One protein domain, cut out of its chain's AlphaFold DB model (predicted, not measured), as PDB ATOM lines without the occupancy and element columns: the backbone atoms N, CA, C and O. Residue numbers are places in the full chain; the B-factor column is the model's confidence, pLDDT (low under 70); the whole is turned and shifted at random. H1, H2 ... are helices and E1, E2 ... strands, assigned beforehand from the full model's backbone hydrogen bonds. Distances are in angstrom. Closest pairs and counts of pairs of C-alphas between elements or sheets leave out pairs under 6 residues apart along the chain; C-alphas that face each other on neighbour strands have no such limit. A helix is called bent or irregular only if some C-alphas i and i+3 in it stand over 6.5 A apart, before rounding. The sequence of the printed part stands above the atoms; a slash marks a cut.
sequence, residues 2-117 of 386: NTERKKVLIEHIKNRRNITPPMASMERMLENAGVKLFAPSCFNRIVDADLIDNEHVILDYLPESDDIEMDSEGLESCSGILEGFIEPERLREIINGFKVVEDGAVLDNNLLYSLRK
ATOM      1  N   ASN A   2       1.416 -21.207  19.003       81.56
ATOM      2  CA  ASN A   2       1.434 -21.693  20.403       81.56
ATOM      3  C   ASN A   2       0.002 -22.015  20.892       81.56
ATOM      4  O   ASN A   2      -0.951 -21.311  20.557       81.56
ATOM      5  N   THR A   3      -0.144 -23.061  21.705       82.75
ATOM      6  CA  THR A   3      -1.411 -23.574  22.241       82.75
ATOM      7  C   THR A   3      -2.215 -22.514  22.998       82.75
ATOM      8  O   THR A   3      -3.436 -22.479  22.865       82.75
ATOM      9  N   GLU A   4      -1.565 -21.641  23.772       84.94
ATOM     10  CA  GLU A   4      -2.244 -20.565  24.515       84.94
ATOM     11  C   GLU A   4      -2.816 -19.497  23.584       84.94
ATOM     12  O   GLU A   4      -4.017 -19.231  23.624       84.94
ATOM     13  N   ARG A   5      -1.997 -18.977  22.659       85.12
ATOM     14  CA  ARG A   5      -2.434 -18.023  21.626       85.12
ATOM     15  C   ARG A   5      -3.610 -18.570  20.814       85.12
ATOM     16  O   ARG A   5      -4.597 -17.872  20.598       85.12
ATOM     17  N   LYS A   6      -3.562 -19.855  20.440       88.00
ATOM     18  CA  LYS A   6      -4.669 -20.525  19.742       88.00
ATOM     19  C   LYS A   6      -5.962 -20.536  20.564       88.00
ATOM     20  O   LYS A   6      -7.030 -20.277  20.014       88.00
ATOM     21  N   LYS A   7      -5.889 -20.841  21.867       87.81
ATOM     22  CA  LYS A   7      -7.065 -20.842  22.757       87.81
ATOM     23  C   LYS A   7      -7.716 -19.461  22.820       87.81
ATOM     24  O   LYS A   7      -8.932 -19.383  22.652       87.81
ATOM     25  N   VAL A   8      -6.906 -18.411  22.978       86.19
ATOM     26  CA  VAL A   8      -7.366 -17.012  22.974       86.19
ATOM     27  C   VAL A   8      -8.079 -16.697  21.654       86.19
ATOM     28  O   VAL A   8      -9.246 -16.314  21.656       86.19
ATOM     29  N   LEU A   9      -7.453 -16.971  20.507       86.56
ATOM     30  CA  LEU A   9      -8.075 -16.736  19.197       86.56
ATOM     31  C   LEU A   9      -9.413 -17.472  19.032       86.56
ATOM     32  O   LEU A   9     -10.394 -16.883  18.582       86.56
ATOM     33  N   ILE A  10      -9.496 -18.744  19.434       86.56
ATOM     34  CA  ILE A  10     -10.740 -19.527  19.365       86.56
ATOM     35  C   ILE A  10     -11.841 -18.905  20.235       86.56
ATOM     36  O   ILE A  10     -13.007 -18.888  19.828       86.56
ATOM     37  N   GLU A  11     -11.506 -18.416  21.426       84.38
ATOM     38  CA  GLU A  11     -12.450 -17.725  22.306       84.38
ATOM     39  C   GLU A  11     -12.990 -16.446  21.655       84.38
ATOM     40  O   GLU A  11     -14.206 -16.262  21.553       84.38
ATOM     41  N   HIS A  12     -12.106 -15.613  21.109       84.38
ATOM     42  CA  HIS A  12     -12.481 -14.375  20.428       84.38
ATOM     43  C   HIS A  12     -13.274 -14.617  19.129       84.38
ATOM     44  O   HIS A  12     -14.193 -13.854  18.808       84.38
ATOM     45  N   ILE A  13     -13.023 -15.723  18.416       84.75
ATOM     46  CA  ILE A  13     -13.858 -16.187  17.292       84.75
ATOM     47  C   ILE A  13     -15.270 -16.534  17.774       84.75
ATOM     48  O   ILE A  13     -16.253 -16.056  17.203       84.75
ATOM     49  N   LYS A  14     -15.391 -17.340  18.838       80.75
ATOM     50  CA  LYS A  14     -16.692 -17.756  19.396       80.75
ATOM     51  C   LYS A  14     -17.509 -16.563  19.887       80.75
ATOM     52  O   LYS A  14     -18.715 -16.522  19.651       80.75
ATOM     53  N   ASN A  15     -16.849 -15.602  20.527       75.69
ATOM     54  CA  ASN A  15     -17.484 -14.435  21.134       75.69
ATOM     55  C   ASN A  15     -17.708 -13.279  20.149       75.69
ATOM     56  O   ASN A  15     -18.390 -12.317  20.502       75.69
ATOM     57  N   ARG A  16     -17.173 -13.373  18.920       77.88
ATOM     58  CA  ARG A  16     -17.230 -12.316  17.892       77.88
ATOM     59  C   ARG A  16     -16.644 -10.982  18.370       77.88
ATOM     60  O   ARG A  16     -17.192  -9.926  18.067       77.88
ATOM     61  N   ARG A  17     -15.546 -11.031  19.124       79.69
ATOM     62  CA  ARG A  17     -14.856  -9.842  19.655       79.69
ATOM     63  C   ARG A  17     -13.417  -9.792  19.174       79.69
ATOM     64  O   ARG A  17     -12.836 -10.836  18.885       79.69
ATOM     65  N   ASN A  18     -12.857  -8.598  19.077       80.44
ATOM     66  CA  ASN A  18     -11.418  -8.426  18.899       80.44
ATOM     67  C   ASN A  18     -10.700  -8.654  20.229       80.44
ATOM     68  O   ASN A  18     -11.336  -8.686  21.286       80.44
ATOM     69  N   ILE A  19      -9.400  -8.891  20.152       80.62
ATOM     70  CA  ILE A  19      -8.504  -8.915  21.301       80.62
ATOM     71  C   ILE A  19      -8.202  -7.461  21.645       80.62
ATOM     72  O   ILE A  19      -7.743  -6.707  20.787       80.62
ATOM     73  N   THR A  20      -8.497  -7.061  22.876       78.94
ATOM     74  CA  THR A  20      -8.120  -5.736  23.371       78.94
ATOM     75  C   THR A  20      -6.619  -5.751  23.661       78.94
ATOM     76  O   THR A  20      -6.171  -6.657  24.371       78.94
ATOM     77  N   PRO A  21      -5.829  -4.819  23.098       76.31
ATOM     78  CA  PRO A  21      -4.422  -4.686  23.451       76.31
ATOM     79  C   PRO A  21      -4.261  -4.457  24.963       76.31
ATOM     80  O   PRO A  21      -5.144  -3.861  25.582       76.31
ATOM     81  N   PRO A  22      -3.185  -4.963  25.581       78.62
ATOM     82  CA  PRO A  22      -2.979  -4.776  27.008       78.62
ATOM     83  C   PRO A  22      -2.617  -3.324  27.320       78.62
ATOM     84  O   PRO A  22      -1.770  -2.745  26.648       78.62
ATOM     85  N   MET A  23      -3.205  -2.794  28.390       81.81
ATOM     86  CA  MET A  23      -2.853  -1.495  28.956       81.81
ATOM     87  C   MET A  23      -1.896  -1.668  30.141       81.81
ATOM     88  O   MET A  23      -1.964  -2.650  30.890       81.81
ATOM     89  N   ALA A  24      -0.983  -0.719  30.307       84.38
ATOM     90  CA  ALA A  24      -0.064  -0.628  31.426       84.38
ATOM     91  C   ALA A  24      -0.724   0.112  32.594       84.38
ATOM     92  O   ALA A  24      -1.076   1.277  32.468       84.38
ATOM     93  N   SER A  25      -0.834  -0.554  33.742       87.94
ATOM     94  CA  SER A  25      -1.244   0.079  35.001       87.94
ATOM     95  C   SER A  25      -0.086   0.897  35.578       87.94
ATOM     96  O   SER A  25       1.011   0.363  35.807       87.94
ATOM     97  N   MET A  26      -0.329   2.186  35.816       88.44
ATOM     98  CA  MET A  26       0.629   3.119  36.408       88.44
ATOM     99  C   MET A  26       1.071   2.645  37.795       88.44
ATOM    100  O   MET A  26       2.274   2.571  38.069       88.44
ATOM    101  N   GLU A  27       0.126   2.231  38.642       86.00
ATOM    102  CA  GLU A  27       0.443   1.729  39.979       86.00
ATOM    103  C   GLU A  27       1.354   0.501  39.937       86.00
ATOM    104  O   GLU A  27       2.364   0.445  40.646       86.00
ATOM    105  N   ARG A  28       1.045  -0.475  39.073       86.69
ATOM    106  CA  ARG A  28       1.860  -1.690  38.918       86.69
ATOM    107  C   ARG A  28       3.255  -1.381  38.396       86.69
ATOM    108  O   ARG A  28       4.223  -2.024  38.809       86.69
ATOM    109  N   MET A  29       3.386  -0.409  37.495       87.94
ATOM    110  CA  MET A  29       4.690   0.037  37.009       87.94
ATOM    111  C   MET A  29       5.537   0.634  38.136       87.94
ATOM    112  O   MET A  29       6.702   0.260  38.284       87.94
ATOM    113  N   LEU A  30       4.951   1.504  38.961       87.38
ATOM    114  CA  LEU A  30       5.638   2.114  40.101       87.38
ATOM    115  C   LEU A  30       5.952   1.099  41.204       87.38
ATOM    116  O   LEU A  30       7.023   1.157  41.809       87.38
ATOM    117  N   GLU A  31       5.065   0.132  41.443       88.38
ATOM    118  CA  GLU A  31       5.299  -0.979  42.366       88.38
ATOM    119  C   GLU A  31       6.483  -1.840  41.918       88.38
ATOM    120  O   GLU A  31       7.407  -2.066  42.701       88.38
ATOM    121  N   ASN A  32       6.530  -2.220  40.640       86.38
ATOM    122  CA  ASN A  32       7.663  -2.950  40.068       86.38
ATOM    123  C   ASN A  32       8.967  -2.137  40.106       86.38
ATOM    124  O   ASN A  32      10.059  -2.712  40.160       86.38
ATOM    125  N   ALA A  33       8.877  -0.807  40.068       86.25
ATOM    126  CA  ALA A  33      10.010   0.096  40.226       86.25
ATOM    127  C   ALA A  33      10.414   0.346  41.694       86.25
ATOM    128  O   ALA A  33      11.439   0.978  41.936       86.25
ATOM    129  N   GLY A  34       9.671  -0.183  42.672       87.44
ATOM    130  CA  GLY A  34       9.946  -0.004  44.102       87.44
ATOM    131  C   GLY A  34       9.523   1.362  44.657       87.44
ATOM    132  O   GLY A  34       9.896   1.715  45.772       87.44
ATOM    133  N   VAL A  35       8.735   2.127  43.897       89.50
ATOM    134  CA  VAL A  35       8.350   3.521  44.180       89.50
ATOM    135  C   VAL A  35       6.834   3.697  44.319       89.50
ATOM    136  O   VAL A  35       6.310   4.790  44.124       89.50
ATOM    137  N   LYS A  36       6.110   2.641  44.725       87.50
ATOM    138  CA  LYS A  36       4.641   2.641  44.893       87.50
ATOM    139  C   LYS A  36       4.109   3.812  45.730       87.50
ATOM    140  O   LYS A  36       3.057   4.358  45.427       87.50
ATOM    141  N   LEU A  37       4.856   4.233  46.755       87.88
ATOM    142  CA  LEU A  37       4.492   5.363  47.624       87.88
ATOM    143  C   LEU A  37       4.301   6.685  46.861       87.88
ATOM    144  O   LEU A  37       3.622   7.581  47.351       87.88
ATOM    145  N   PHE A  38       4.892   6.810  45.672       86.62
ATOM    146  CA  PHE A  38       4.791   7.996  44.832       86.62
ATOM    147  C   PHE A  38       3.628   7.945  43.828       86.62
ATOM    148  O   PHE A  38       3.434   8.928  43.113       86.62
ATOM    149  N   ALA A  39       2.829   6.871  43.794       86.00
ATOM    150  CA  ALA A  39       1.701   6.733  42.866       86.00
ATOM    151  C   ALA A  39       0.699   7.904  42.932       86.00
ATOM    152  O   ALA A  39       0.448   8.493  41.880       86.00
ATOM    153  N   PRO A  40       0.257   8.388  44.114       88.06
ATOM    154  CA  PRO A  40      -0.631   9.555  44.177       88.06
ATOM    155  C   PRO A  40       0.017  10.835  43.630       88.06
ATOM    156  O   PRO A  40      -0.638  11.679  43.024       88.06
ATOM    157  N   SER A  41       1.332  10.996  43.823       88.25
ATOM    158  CA  SER A  41       2.054  12.152  43.282       88.25
ATOM    159  C   SER A  41       2.214  12.071  41.767       88.25
ATOM    160  O   SER A  41       2.228  13.116  41.119       88.25
ATOM    161  N   CYS A  42       2.394  10.871  41.217       87.69
ATOM    162  CA  CYS A  42       2.465  10.652  39.778       87.69
ATOM    163  C   CYS A  42       1.096  10.905  39.133       87.69
ATOM    164  O   CYS A  42       1.012  11.697  38.197       87.69
ATOM    165  N   PHE A  43       0.034  10.342  39.719       88.06
ATOM    166  CA  PHE A  43      -1.357  10.551  39.318       88.06
ATOM    167  C   PHE A  43      -1.701  12.038  39.196       88.06
ATOM    168  O   PHE A  43      -2.057  12.506  38.117       88.06
ATOM    169  N   ASN A  44      -1.490  12.808  40.272       87.69
ATOM    170  CA  ASN A  44      -1.801  14.239  40.280       87.69
ATOM    171  C   ASN A  44      -1.031  15.006  39.201       87.69
ATOM    172  O   ASN A  44      -1.604  15.865  38.550       87.69
ATOM    173  N   ARG A  45       0.239  14.665  38.940       89.62
ATOM    174  CA  ARG A  45       1.018  15.323  37.878       89.62
ATOM    175  C   ARG A  45       0.479  15.032  36.479       89.62
ATOM    176  O   ARG A  45       0.529  15.919  35.636       89.62
ATOM    177  N   ILE A  46       0.002  13.812  36.225       86.25
ATOM    178  CA  ILE A  46      -0.592  13.437  34.932       86.25
ATOM    179  C   ILE A  46      -1.923  14.173  34.731       86.25
ATOM    180  O   ILE A  46      -2.170  14.707  33.650       86.25
ATOM    181  N   VAL A  47      -2.740  14.261  35.786       84.81
ATOM    182  CA  VAL A  47      -3.994  15.030  35.791       84.81
ATOM    183  C   VAL A  47      -3.725  16.526  35.586       84.81
ATOM    184  O   VAL A  47      -4.333  17.139  34.713       84.81
ATOM    185  N   ASP A  48      -2.780  17.105  36.332       87.38
ATOM    186  CA  ASP A  48      -2.402  18.525  36.246       87.38
ATOM    187  C   ASP A  48      -1.835  18.900  34.867       87.38
ATOM    188  O   ASP A  48      -1.960  20.043  34.425       87.38
ATOM    189  N   ALA A  49      -1.209  17.941  34.182       85.62
ATOM    190  CA  ALA A  49      -0.677  18.111  32.836       85.62
ATOM    191  C   ALA A  49      -1.732  17.940  31.723       85.62
ATOM    192  O   ALA A  49      -1.379  18.075  30.551       85.62
ATOM    193  N   ASP A  50      -2.999  17.670  32.069       82.00
ATOM    194  CA  ASP A  50      -4.115  17.445  31.131       82.00
ATOM    195  C   ASP A  50      -3.798  16.357  30.083       82.00
ATOM    196  O   ASP A  50      -4.117  16.479  28.900       82.00
ATOM    197  N   LEU A  51      -3.114  15.290  30.519       80.94
ATOM    198  CA  LEU A  51      -2.671  14.193  29.647       80.94
ATOM    199  C   LEU A  51      -3.695  13.058  29.516       80.94
ATOM    200  O   LEU A  51      -3.479  12.132  28.741       80.94
ATOM    201  N   ILE A  52      -4.803  13.111  30.259       79.88
ATOM    202  CA  ILE A  52      -5.857  12.091  30.214       79.88
ATOM    203  C   ILE A  52      -6.737  12.344  28.990       79.88
ATOM    204  O   ILE A  52      -7.597  13.227  28.986       79.88
ATOM    205  N   ASP A  53      -6.539  11.547  27.945       71.25
ATOM    206  CA  ASP A  53      -7.251  11.678  26.672       71.25
ATOM    207  C   ASP A  53      -8.406  10.675  26.500       71.25
ATOM    208  O   ASP A  53      -9.231  10.843  25.595       71.25
ATOM    209  N   ASN A  54      -8.533   9.699  27.409       70.62
ATOM    210  CA  ASN A  54      -9.468   8.570  27.330       70.62
ATOM    211  C   ASN A  54      -9.307   7.717  26.054       70.62
ATOM    212  O   ASN A  54     -10.253   7.039  25.650       70.62
ATOM    213  N   GLU A  55      -8.138   7.771  25.416       69.00
ATOM    214  CA  GLU A  55      -7.776   6.977  24.238       69.00
ATOM    215  C   GLU A  55      -6.520   6.159  24.550       69.00
ATOM    216  O   GLU A  55      -6.578   4.931  24.591       69.00
ATOM    217  N   HIS A  56      -5.429   6.855  24.850       77.94
ATOM    218  CA  HIS A  56      -4.119   6.293  25.160       77.94
ATOM    219  C   HIS A  56      -3.808   6.332  26.657       77.94
ATOM    220  O   HIS A  56      -3.027   5.520  27.147       77.94
ATOM    221  N   VAL A  57      -4.424   7.270  27.384       79.44
ATOM    222  CA  VAL A  57      -4.330   7.442  28.836       79.44
ATOM    223  C   VAL A  57      -5.747   7.458  29.405       79.44
ATOM    224  O   VAL A  57      -6.518   8.403  29.199       79.44
ATOM    225  N   ILE A  58      -6.104   6.390  30.111       79.19
ATOM    226  CA  ILE A  58      -7.462   6.119  30.584       79.19
ATOM    227  C   ILE A  58      -7.454   6.061  32.110       79.19
ATOM    228  O   ILE A  58      -6.612   5.405  32.716       79.19
ATOM    229  N   LEU A  59      -8.411   6.747  32.733       78.75
ATOM    230  CA  LEU A  59      -8.681   6.573  34.157       78.75
ATOM    231  C   LEU A  59      -9.397   5.245  34.377       78.75
ATOM    232  O   LEU A  59     -10.413   4.981  33.727       78.75
ATOM    233  N   ASP A  60      -8.905   4.440  35.311       75.31
ATOM    234  CA  ASP A  60      -9.687   3.316  35.797       75.31
ATOM    235  C   ASP A  60     -10.874   3.861  36.606       75.31
ATOM    236  O   ASP A  60     -10.720   4.609  37.566       75.31
ATOM    237  N   TYR A  61     -12.093   3.547  36.168       62.62
ATOM    238  CA  TYR A  61     -13.325   4.067  36.765       62.62
ATOM    239  C   TYR A  61     -13.845   3.179  37.904       62.62
ATOM    240  O   TYR A  61     -15.002   3.323  38.323       62.62
ATOM    241  N   LEU A  62     -13.049   2.214  38.378       63.97
ATOM    242  CA  LEU A  62     -13.453   1.387  39.506       63.97
ATOM    243  C   LEU A  62     -13.500   2.239  40.792       63.97
ATOM    244  O   LEU A  62     -12.597   3.029  41.037       63.97
ATOM    245  N   PRO A  63     -14.531   2.085  41.652       47.47
ATOM    246  CA  PRO A  63     -14.784   2.979  42.796       47.47
ATOM    247  C   PRO A  63     -13.684   3.061  43.872       47.47
ATOM    248  O   PRO A  63     -13.857   3.786  44.848       47.47
ATOM    249  N   GLU A  64     -12.601   2.294  43.732       58.47
ATOM    250  CA  GLU A  64     -11.509   2.155  44.701       58.47
ATOM    251  C   GLU A  64     -10.113   2.174  44.044       58.47
ATOM    252  O   GLU A  64      -9.129   1.905  44.733       58.47
ATOM    253  N   SER A  65     -10.000   2.469  42.741       62.19
ATOM    254  CA  SER A  65      -8.704   2.620  42.067       62.19
ATOM    255  C   SER A  65      -8.498   4.055  41.584       62.19
ATOM    256  O   SER A  65      -9.273   4.582  40.793       62.19
ATOM    257  N   ASP A  66      -7.409   4.676  42.042       69.38
ATOM    258  CA  ASP A  66      -6.856   5.904  41.455       69.38
ATOM    259  C   ASP A  66      -5.777   5.521  40.421       69.38
ATOM    260  O   ASP A  66      -4.681   6.087  40.389       69.38
ATOM    261  N   ASP A  67      -6.052   4.492  39.611       81.56
ATOM    262  CA  ASP A  67      -5.088   3.978  38.639       81.56
ATOM    263  C   ASP A  67      -5.300   4.603  37.259       81.56
ATOM    264  O   ASP A  67      -6.406   4.975  36.852       81.56
ATOM    265  N   ILE A  68      -4.193   4.724  36.537       84.25
ATOM    266  CA  ILE A  68      -4.162   5.206  35.164       84.25
ATOM    267  C   ILE A  68      -3.651   4.061  34.303       84.25
ATOM    268  O   ILE A  68      -2.533   3.575  34.485       84.25
ATOM    269  N   GLU A  69      -4.476   3.654  33.350       85.75
ATOM    270  CA  GLU A  69      -4.137   2.676  32.333       85.75
ATOM    271  C   GLU A  69      -3.608   3.388  31.085       85.75
ATOM    272  O   GLU A  69      -4.223   4.331  30.585       85.75
ATOM    273  N   MET A  70      -2.447   2.957  30.591       84.88
ATOM    274  CA  MET A  70      -1.777   3.574  29.443       84.88
ATOM    275  C   MET A  70      -1.389   2.540  28.394       84.88
ATOM    276  O   MET A  70      -0.794   1.516  28.732       84.88
ATOM    277  N   ASP A  71      -1.648   2.819  27.122       83.88
ATOM    278  CA  ASP A  71      -1.015   2.074  26.029       83.88
ATOM    279  C   ASP A  71       0.398   2.617  25.749       83.88
ATOM    280  O   ASP A  71       0.911   3.499  26.446       83.88
ATOM    281  N   SER A  72       1.069   2.091  24.729       84.06
ATOM    282  CA  SER A  72       2.418   2.527  24.382       84.06
ATOM    283  C   SER A  72       2.513   4.001  23.970       84.06
ATOM    284  O   SER A  72       3.538   4.628  24.249       84.06
ATOM    285  N   GLU A  73       1.475   4.577  23.360       82.62
ATOM    286  CA  GLU A  73       1.414   5.994  22.973       82.62
ATOM    287  C   GLU A  73       1.111   6.885  24.190       82.62
ATOM    288  O   GLU A  73       1.687   7.970  24.341       82.62
ATOM    289  N   GLY A  74       0.305   6.388  25.127       84.50
ATOM    290  CA  GLY A  74       0.034   7.019  26.415       84.50
ATOM    291  C   GLY A  74       1.276   7.057  27.299       84.50
ATOM    292  O   GLY A  74       1.593   8.095  27.884       84.50
ATOM    293  N   LEU A  75       2.045   5.967  27.325       88.25
ATOM    294  CA  LEU A  75       3.331   5.901  28.022       88.25
ATOM    295  C   LEU A  75       4.367   6.857  27.420       88.25
ATOM    296  O   LEU A  75       5.127   7.478  28.163       88.25
ATOM    297  N   GLU A  76       4.405   7.003  26.093       87.25
ATOM    298  CA  GLU A  76       5.258   8.006  25.443       87.25
ATOM    299  C   GLU A  76       4.831   9.430  25.800       87.25
ATOM    300  O   GLU A  76       5.681  10.258  26.135       87.25
ATOM    301  N   SER A  77       3.527   9.703  25.793       86.38
ATOM    302  CA  SER A  77       2.975  11.011  26.160       86.38
ATOM    303  C   SER A  77       3.266  11.364  27.624       86.38
ATOM    304  O   SER A  77       3.612  12.503  27.933       86.38
ATOM    305  N   CYS A  78       3.215  10.373  28.517       89.12
ATOM    306  CA  CYS A  78       3.501  10.530  29.945       89.12
ATOM    307  C   CYS A  78       4.990  10.389  30.306       89.12
ATOM    308  O   CYS A  78       5.350  10.572  31.472       89.12
ATOM    309  N   SER A  79       5.867  10.093  29.338       89.31
ATOM    310  CA  SER A  79       7.285   9.776  29.579       89.31
ATOM    311  C   SER A  79       8.001  10.840  30.410       89.31
ATOM    312  O   SER A  79       8.629  10.507  31.408       89.31
ATOM    313  N   GLY A  80       7.807  12.126  30.098       89.12
ATOM    314  CA  GLY A  80       8.442  13.224  30.834       89.12
ATOM    315  C   GLY A  80       8.067  13.293  32.322       89.12
ATOM    316  O   GLY A  80       8.855  13.783  33.128       89.12
ATOM    317  N   ILE A  81       6.890  12.788  32.713       90.38
ATOM    318  CA  ILE A  81       6.482  12.687  34.123       90.38
ATOM    319  C   ILE A  81       7.017  11.391  34.736       90.38
ATOM    320  O   ILE A  81       7.548  11.413  35.848       90.38
ATOM    321  N   LEU A  82       6.894  10.275  34.014       89.50
ATOM    322  CA  LEU A  82       7.300   8.944  34.469       89.50
ATOM    323  C   LEU A  82       8.815   8.836  34.692       89.50
ATOM    324  O   LEU A  82       9.232   8.194  35.654       89.50
ATOM    325  N   GLU A  83       9.631   9.518  33.887       91.31
ATOM    326  CA  GLU A  83      11.092   9.613  34.054       91.31
ATOM    327  C   GLU A  83      11.505  10.261  35.388       91.31
ATOM    328  O   GLU A  83      12.611  10.042  35.877       91.31
ATOM    329  N   GLY A  84      10.613  11.030  36.021       88.44
ATOM    330  CA  GLY A  84      10.837  11.574  37.362       88.44
ATOM    331  C   GLY A  84      10.736  10.535  38.486       88.44
ATOM    332  O   GLY A  84      11.152  10.822  39.609       88.44
ATOM    333  N   PHE A  85      10.178   9.353  38.205       89.19
ATOM    334  CA  PHE A  85       9.939   8.284  39.182       89.19
ATOM    335  C   PHE A  85      10.619   6.960  38.803       89.19
ATOM    336  O   PHE A  85      10.990   6.186  39.684       89.19
ATOM    337  N   ILE A  86      10.775   6.694  37.507       89.69
ATOM    338  CA  ILE A  86      11.354   5.474  36.939       89.69
ATOM    339  C   ILE A  86      12.605   5.860  36.149       89.69
ATOM    340  O   ILE A  86      12.602   6.846  35.419       89.69
ATOM    341  N   GLU A  87      13.668   5.063  36.261       90.44
ATOM    342  CA  GLU A  87      14.899   5.263  35.487       90.44
ATOM    343  C   GLU A  87      14.608   5.309  33.966       90.44
ATOM    344  O   GLU A  87      13.926   4.407  33.461       90.44
ATOM    345  N   PRO A  88      15.116   6.312  33.218       90.75
ATOM    346  CA  PRO A  88      14.775   6.507  31.804       90.75
ATOM    347  C   PRO A  88      15.074   5.300  30.905       90.75
ATOM    348  O   PRO A  88      14.311   4.995  29.988       90.75
ATOM    349  N   GLU A  89      16.177   4.593  31.150       89.69
ATOM    350  CA  GLU A  89      16.558   3.365  30.445       89.69
ATOM    351  C   GLU A  89      15.502   2.275  30.645       89.69
ATOM    352  O   GLU A  89      15.012   1.686  29.679       89.69
ATOM    353  N   ARG A  90      15.092   2.066  31.897       87.94
ATOM    354  CA  ARG A  90      14.086   1.072  32.268       87.94
ATOM    355  C   ARG A  90      12.710   1.423  31.711       87.94
ATOM    356  O   ARG A  90      12.002   0.542  31.230       87.94
ATOM    357  N   LEU A  91      12.328   2.701  31.732       89.19
ATOM    358  CA  LEU A  91      11.072   3.156  31.139       89.19
ATOM    359  C   LEU A  91      11.051   2.909  29.623       89.19
ATOM    360  O   LEU A  91      10.062   2.400  29.097       89.19
ATOM    361  N   ARG A  92      12.159   3.191  28.924       88.56
ATOM    362  CA  ARG A  92      12.299   2.894  27.489       88.56
ATOM    363  C   ARG A  92      12.152   1.402  27.187       88.56
ATOM    364  O   ARG A  92      11.508   1.048  26.200       88.56
ATOM    365  N   GLU A  93      12.723   0.528  28.011       88.69
ATOM    366  CA  GLU A  93      12.545  -0.924  27.873       88.69
ATOM    367  C   GLU A  93      11.084  -1.343  28.051       88.69
ATOM    368  O   GLU A  93      10.578  -2.126  27.246       88.69
ATOM    369  N   ILE A  94      10.388  -0.780  29.046       87.00
ATOM    370  CA  ILE A  94       8.961  -1.038  29.280       87.00
ATOM    371  C   ILE A  94       8.135  -0.605  28.065       87.00
ATOM    372  O   ILE A  94       7.388  -1.419  27.526       87.00
ATOM    373  N   ILE A  95       8.314   0.630  27.582       87.25
ATOM    374  CA  ILE A  95       7.598   1.158  26.409       87.25
ATOM    375  C   ILE A  95       7.825   0.259  25.188       87.25
ATOM    376  O   ILE A  95       6.878  -0.120  24.499       87.25
ATOM    377  N   ASN A  96       9.076  -0.128  24.923       87.19
ATOM    378  CA  ASN A  96       9.396  -1.012  23.802       87.19
ATOM    379  C   ASN A  96       8.780  -2.408  23.965       87.19
ATOM    380  O   ASN A  96       8.323  -2.984  22.978       87.19
ATOM    381  N   GLY A  97       8.745  -2.942  25.188       85.81
ATOM    382  CA  GLY A  97       8.066  -4.195  25.501       85.81
ATOM    383  C   GLY A  97       6.569  -4.129  25.200       85.81
ATOM    384  O   GLY A  97       6.057  -4.997  24.494       85.81
ATOM    385  N   PHE A  98       5.886  -3.072  25.654       86.12
ATOM    386  CA  PHE A  98       4.459  -2.859  25.389       86.12
ATOM    387  C   PHE A  98       4.155  -2.765  23.894       86.12
ATOM    388  O   PHE A  98       3.281  -3.486  23.417       86.12
ATOM    389  N   LYS A  99       4.952  -2.010  23.127       84.31
ATOM    390  CA  LYS A  99       4.805  -1.929  21.661       84.31
ATOM    391  C   LYS A  99       4.833  -3.295  20.981       84.31
ATOM    392  O   LYS A  99       4.032  -3.559  20.094       84.31
ATOM    393  N   VAL A 100       5.743  -4.181  21.395       84.94
ATOM    394  CA  VAL A 100       5.847  -5.534  20.818       84.94
ATOM    395  C   VAL A 100       4.604  -6.368  21.132       84.94
ATOM    396  O   VAL A 100       4.138  -7.125  20.278       84.94
ATOM    397  N   VAL A 101       4.060  -6.246  22.344       84.38
ATOM    398  CA  VAL A 101       2.853  -6.983  22.742       84.38
ATOM    399  C   VAL A 101       1.610  -6.434  22.032       84.38
ATOM    400  O   VAL A 101       0.800  -7.222  21.539       84.38
ATOM    401  N   GLU A 102       1.483  -5.114  21.912       84.00
ATOM    402  CA  GLU A 102       0.421  -4.450  21.148       84.00
ATOM    403  C   GLU A 102       0.457  -4.837  19.669       84.00
ATOM    404  O   GLU A 102      -0.564  -5.266  19.130       84.00
ATOM    405  N   ASP A 103       1.630  -4.785  19.029       84.19
ATOM    406  CA  ASP A 103       1.826  -5.241  17.649       84.19
ATOM    407  C   ASP A 103       1.374  -6.708  17.489       84.19
ATOM    408  O   ASP A 103       0.720  -7.069  16.505       84.19
ATOM    409  N   GLY A 104       1.655  -7.558  18.484       84.94
ATOM    410  CA  GLY A 104       1.174  -8.940  18.540       84.94
ATOM    411  C   GLY A 104      -0.355  -9.053  18.574       84.94
ATOM    412  O   GLY A 104      -0.931  -9.833  17.809       84.94
ATOM    413  N   ALA A 105      -1.021  -8.243  19.401       86.19
ATOM    414  CA  ALA A 105      -2.482  -8.180  19.462       86.19
ATOM    415  C   ALA A 105      -3.094  -7.667  18.145       86.19
ATOM    416  O   ALA A 105      -4.112  -8.193  17.687       86.19
ATOM    417  N   VAL A 106      -2.454  -6.692  17.488       85.12
ATOM    418  CA  VAL A 106      -2.869  -6.190  16.168       85.12
ATOM    419  C   VAL A 106      -2.766  -7.287  15.105       85.12
ATOM    420  O   VAL A 106      -3.706  -7.469  14.332       85.12
ATOM    421  N   LEU A 107      -1.679  -8.065  15.082       86.62
ATOM    422  CA  LEU A 107      -1.533  -9.198  14.157       86.62
ATOM    423  C   LEU A 107      -2.632 -10.247  14.355       86.62
ATOM    424  O   LEU A 107      -3.210 -10.736  13.380       86.62
ATOM    425  N   ASP A 108      -2.946 -10.577  15.608       88.75
ATOM    426  CA  ASP A 108      -4.032 -11.503  15.926       88.75
ATOM    427  C   ASP A 108      -5.397 -10.955  15.494       88.75
ATOM    428  O   ASP A 108      -6.206 -11.678  14.906       88.75
ATOM    429  N   ASN A 109      -5.641  -9.659  15.687       88.69
ATOM    430  CA  ASN A 109      -6.852  -9.007  15.200       88.69
ATOM    431  C   ASN A 109      -6.934  -8.970  13.669       88.69
ATOM    432  O   ASN A 109      -8.014  -9.201  13.128       88.69
ATOM    433  N   ASN A 110      -5.824  -8.777  12.955       89.00
ATOM    434  CA  ASN A 110      -5.788  -8.845  11.489       89.00
ATOM    435  C   ASN A 110      -6.127 -10.252  10.968       89.00
ATOM    436  O   ASN A 110      -6.825 -10.404   9.958       89.00
ATOM    437  N   LEU A 111      -5.696 -11.297  11.681       88.69
ATOM    438  CA  LEU A 111      -6.102 -12.671  11.392       88.69
ATOM    439  C   LEU A 111      -7.612 -12.860  11.606       88.69
ATOM    440  O   LEU A 111      -8.304 -13.377  10.725       88.69
ATOM    441  N   LEU A 112      -8.143 -12.414  12.751       88.94
ATOM    442  CA  LEU A 112      -9.579 -12.477  13.049       88.94
ATOM    443  C   LEU A 112     -10.409 -11.709  12.014       88.94
ATOM    444  O   LEU A 112     -11.439 -12.208  11.557       88.94
ATOM    445  N   TYR A 113      -9.951 -10.521  11.634       87.00
ATOM    446  CA  TYR A 113     -10.534  -9.685  10.596       87.00
ATOM    447  C   TYR A 113     -10.632 -10.445   9.267       87.00
ATOM    448  O   TYR A 113     -11.729 -10.606   8.724       87.00
ATOM    449  N   SER A 114      -9.519 -11.017   8.802       85.81
ATOM    450  CA  SER A 114      -9.460 -11.781   7.550       85.81
ATOM    451  C   SER A 114     -10.424 -12.974   7.565       85.81
ATOM    452  O   SER A 114     -11.231 -13.154   6.650       85.81
ATOM    453  N   LEU A 115     -10.422 -13.746   8.660       86.38
ATOM    454  CA  LEU A 115     -11.321 -14.888   8.845       86.38
ATOM    455  C   LEU A 115     -12.800 -14.488   8.813       86.38
ATOM    456  O   LEU A 115     -13.634 -15.263   8.344       86.38
ATOM    457  N   ARG A 116     -13.150 -13.296   9.305       85.38
ATOM    458  CA  ARG A 116     -14.527 -12.774   9.314       85.38
ATOM    459  C   ARG A 116     -14.949 -12.212   7.959       85.38
ATOM    460  O   ARG A 116     -16.114 -12.376   7.595       85.38
ATOM    461  N   LYS A 117     -14.024 -11.613   7.205       82.94
ATOM    462  CA  LYS A 117     -14.303 -11.001   5.898       82.94
ATOM    463  C   LYS A 117     -14.484 -12.038   4.788       82.94
ATOM    464  O   LYS A 117     -15.382 -11.894   3.963       82.94
TER     465      LYS A 117
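This is residues 2 to 117 of the 386 residues of an uncharacterized protein of Hungatella hathewayi DSM 13479 (UniProt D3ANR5). A small two-strand hairpin, E1 and E2, and four short helices, H2, H3, H4 and H5, form a head at one end of the long helix H6, which makes the length of the model. Beyond the head H6 reaches out as a long arm, and H1 lies near the far part of that arm, away from the head; an extended stretch, residues 16 to 25, leads from H1 back into the head, where residues 24 to 25 pair with E2. The printed part has 116 residues, with six named helices and two named strands in the order H1, H2, H3, E1, E2, H4, H5, H6; the sheet is E1 - E2, antiparallel, and the class is mostly helix. The whole is only just loose, close to compact, with a radius of gyration of the C-alphas of 16.1 A and spans of 45 by 32 by 21 A.

The strands are three residues each: E1 holds residues 57 to 59 and E2 residues 68 to 70, with C-alpha 57 at (-4.330, 7.442, 28.836). H4 is residues 72 to 77, and H5 is residues 79 to 82. H2 is residues 26 to 32, 10.0 A from first to last C-alpha. H3 is residues 36 to 48, 19.4 A long, and is irregular: C-alphas 37 and 40 are 7.5 A apart. H1, residues 3 to 15, is 18.5 A long and begins with C-alpha 3 at (-1.411, -23.574, 22.241). H6, residues 88 to 117, is the longest helix at 42.7 A and ends with C-alpha 117 at (-14.303, -11.001, 5.898).

E1 and E2 form a hairpin of antiparallel neighbours, their directions at 153 degrees. C-alphas 58 and 69 face each other at 5.1 A; N 58 and O 69 are 2.8 A apart, as are N 69 and O 58, both pairs within hydrogen-bond range. Residues 24 to 25 pair antiparallel with residues 69 to 70 of E2. The closest C-alphas of H2 and E2, Met 26 and Ile 68, are 5.4 A apart; those of H3 and E2, Phe 43 and Ile 68, are 7.3 A apart; those of E1 and H4, Val 57 and Gly 74, are 5.0 A apart. H2 and H3 form a helical hairpin: they touch, closest at the C-alphas of Leu 30 and Lys 36, 4.9 A, at a shallow tilt of 26 degrees, opposite ways. H3 touches H5 with its residues 42 to 46 alone, closest at the C-alphas of Arg 45 and Ile 81, 7.1 A. H4 and H5 meet only through their link. H4 touches residues 95 to 102 of H6, closest at the C-alphas of Ser 72 and Ile 95, 5.7 A, at a steep tilt of 45 degrees, opposite ways. H5 and H6 are close but not clearly touching, with the C-alphas of Leu 82 and Leu 91 7.7 A apart. H1 and H6 only just touch, with 3 pairs of C-alphas within 8 A, the closest those of Ile 13 and Leu 112, 7.1 A; they run the same way at a steep tilt of 54 degrees. Among the pairs that stay apart are H1 and H2, H1 and H3, and H3 and H6. In H1, H2, H4 and H6 every O i to N i+4 pair is within hydrogen-bond range; in H3 7 of 9 are, and H5 is too short for such a pair.

The two C-alphas farthest apart, those of Leu 37 and Lys 117, are 48.6 A apart. The printed part has no cut. The links H2 to H3, E2 to H4, H4 to H5 and H5 to H6 are tight; H1 to H2, H3 to E1 and E1 to E2 are short, and no link is long. The mean pLDDT of the printed part is 83.8, and seven residues are under 70: residue 55 and residues 61 to 66, which lie in the link from E1 to E2.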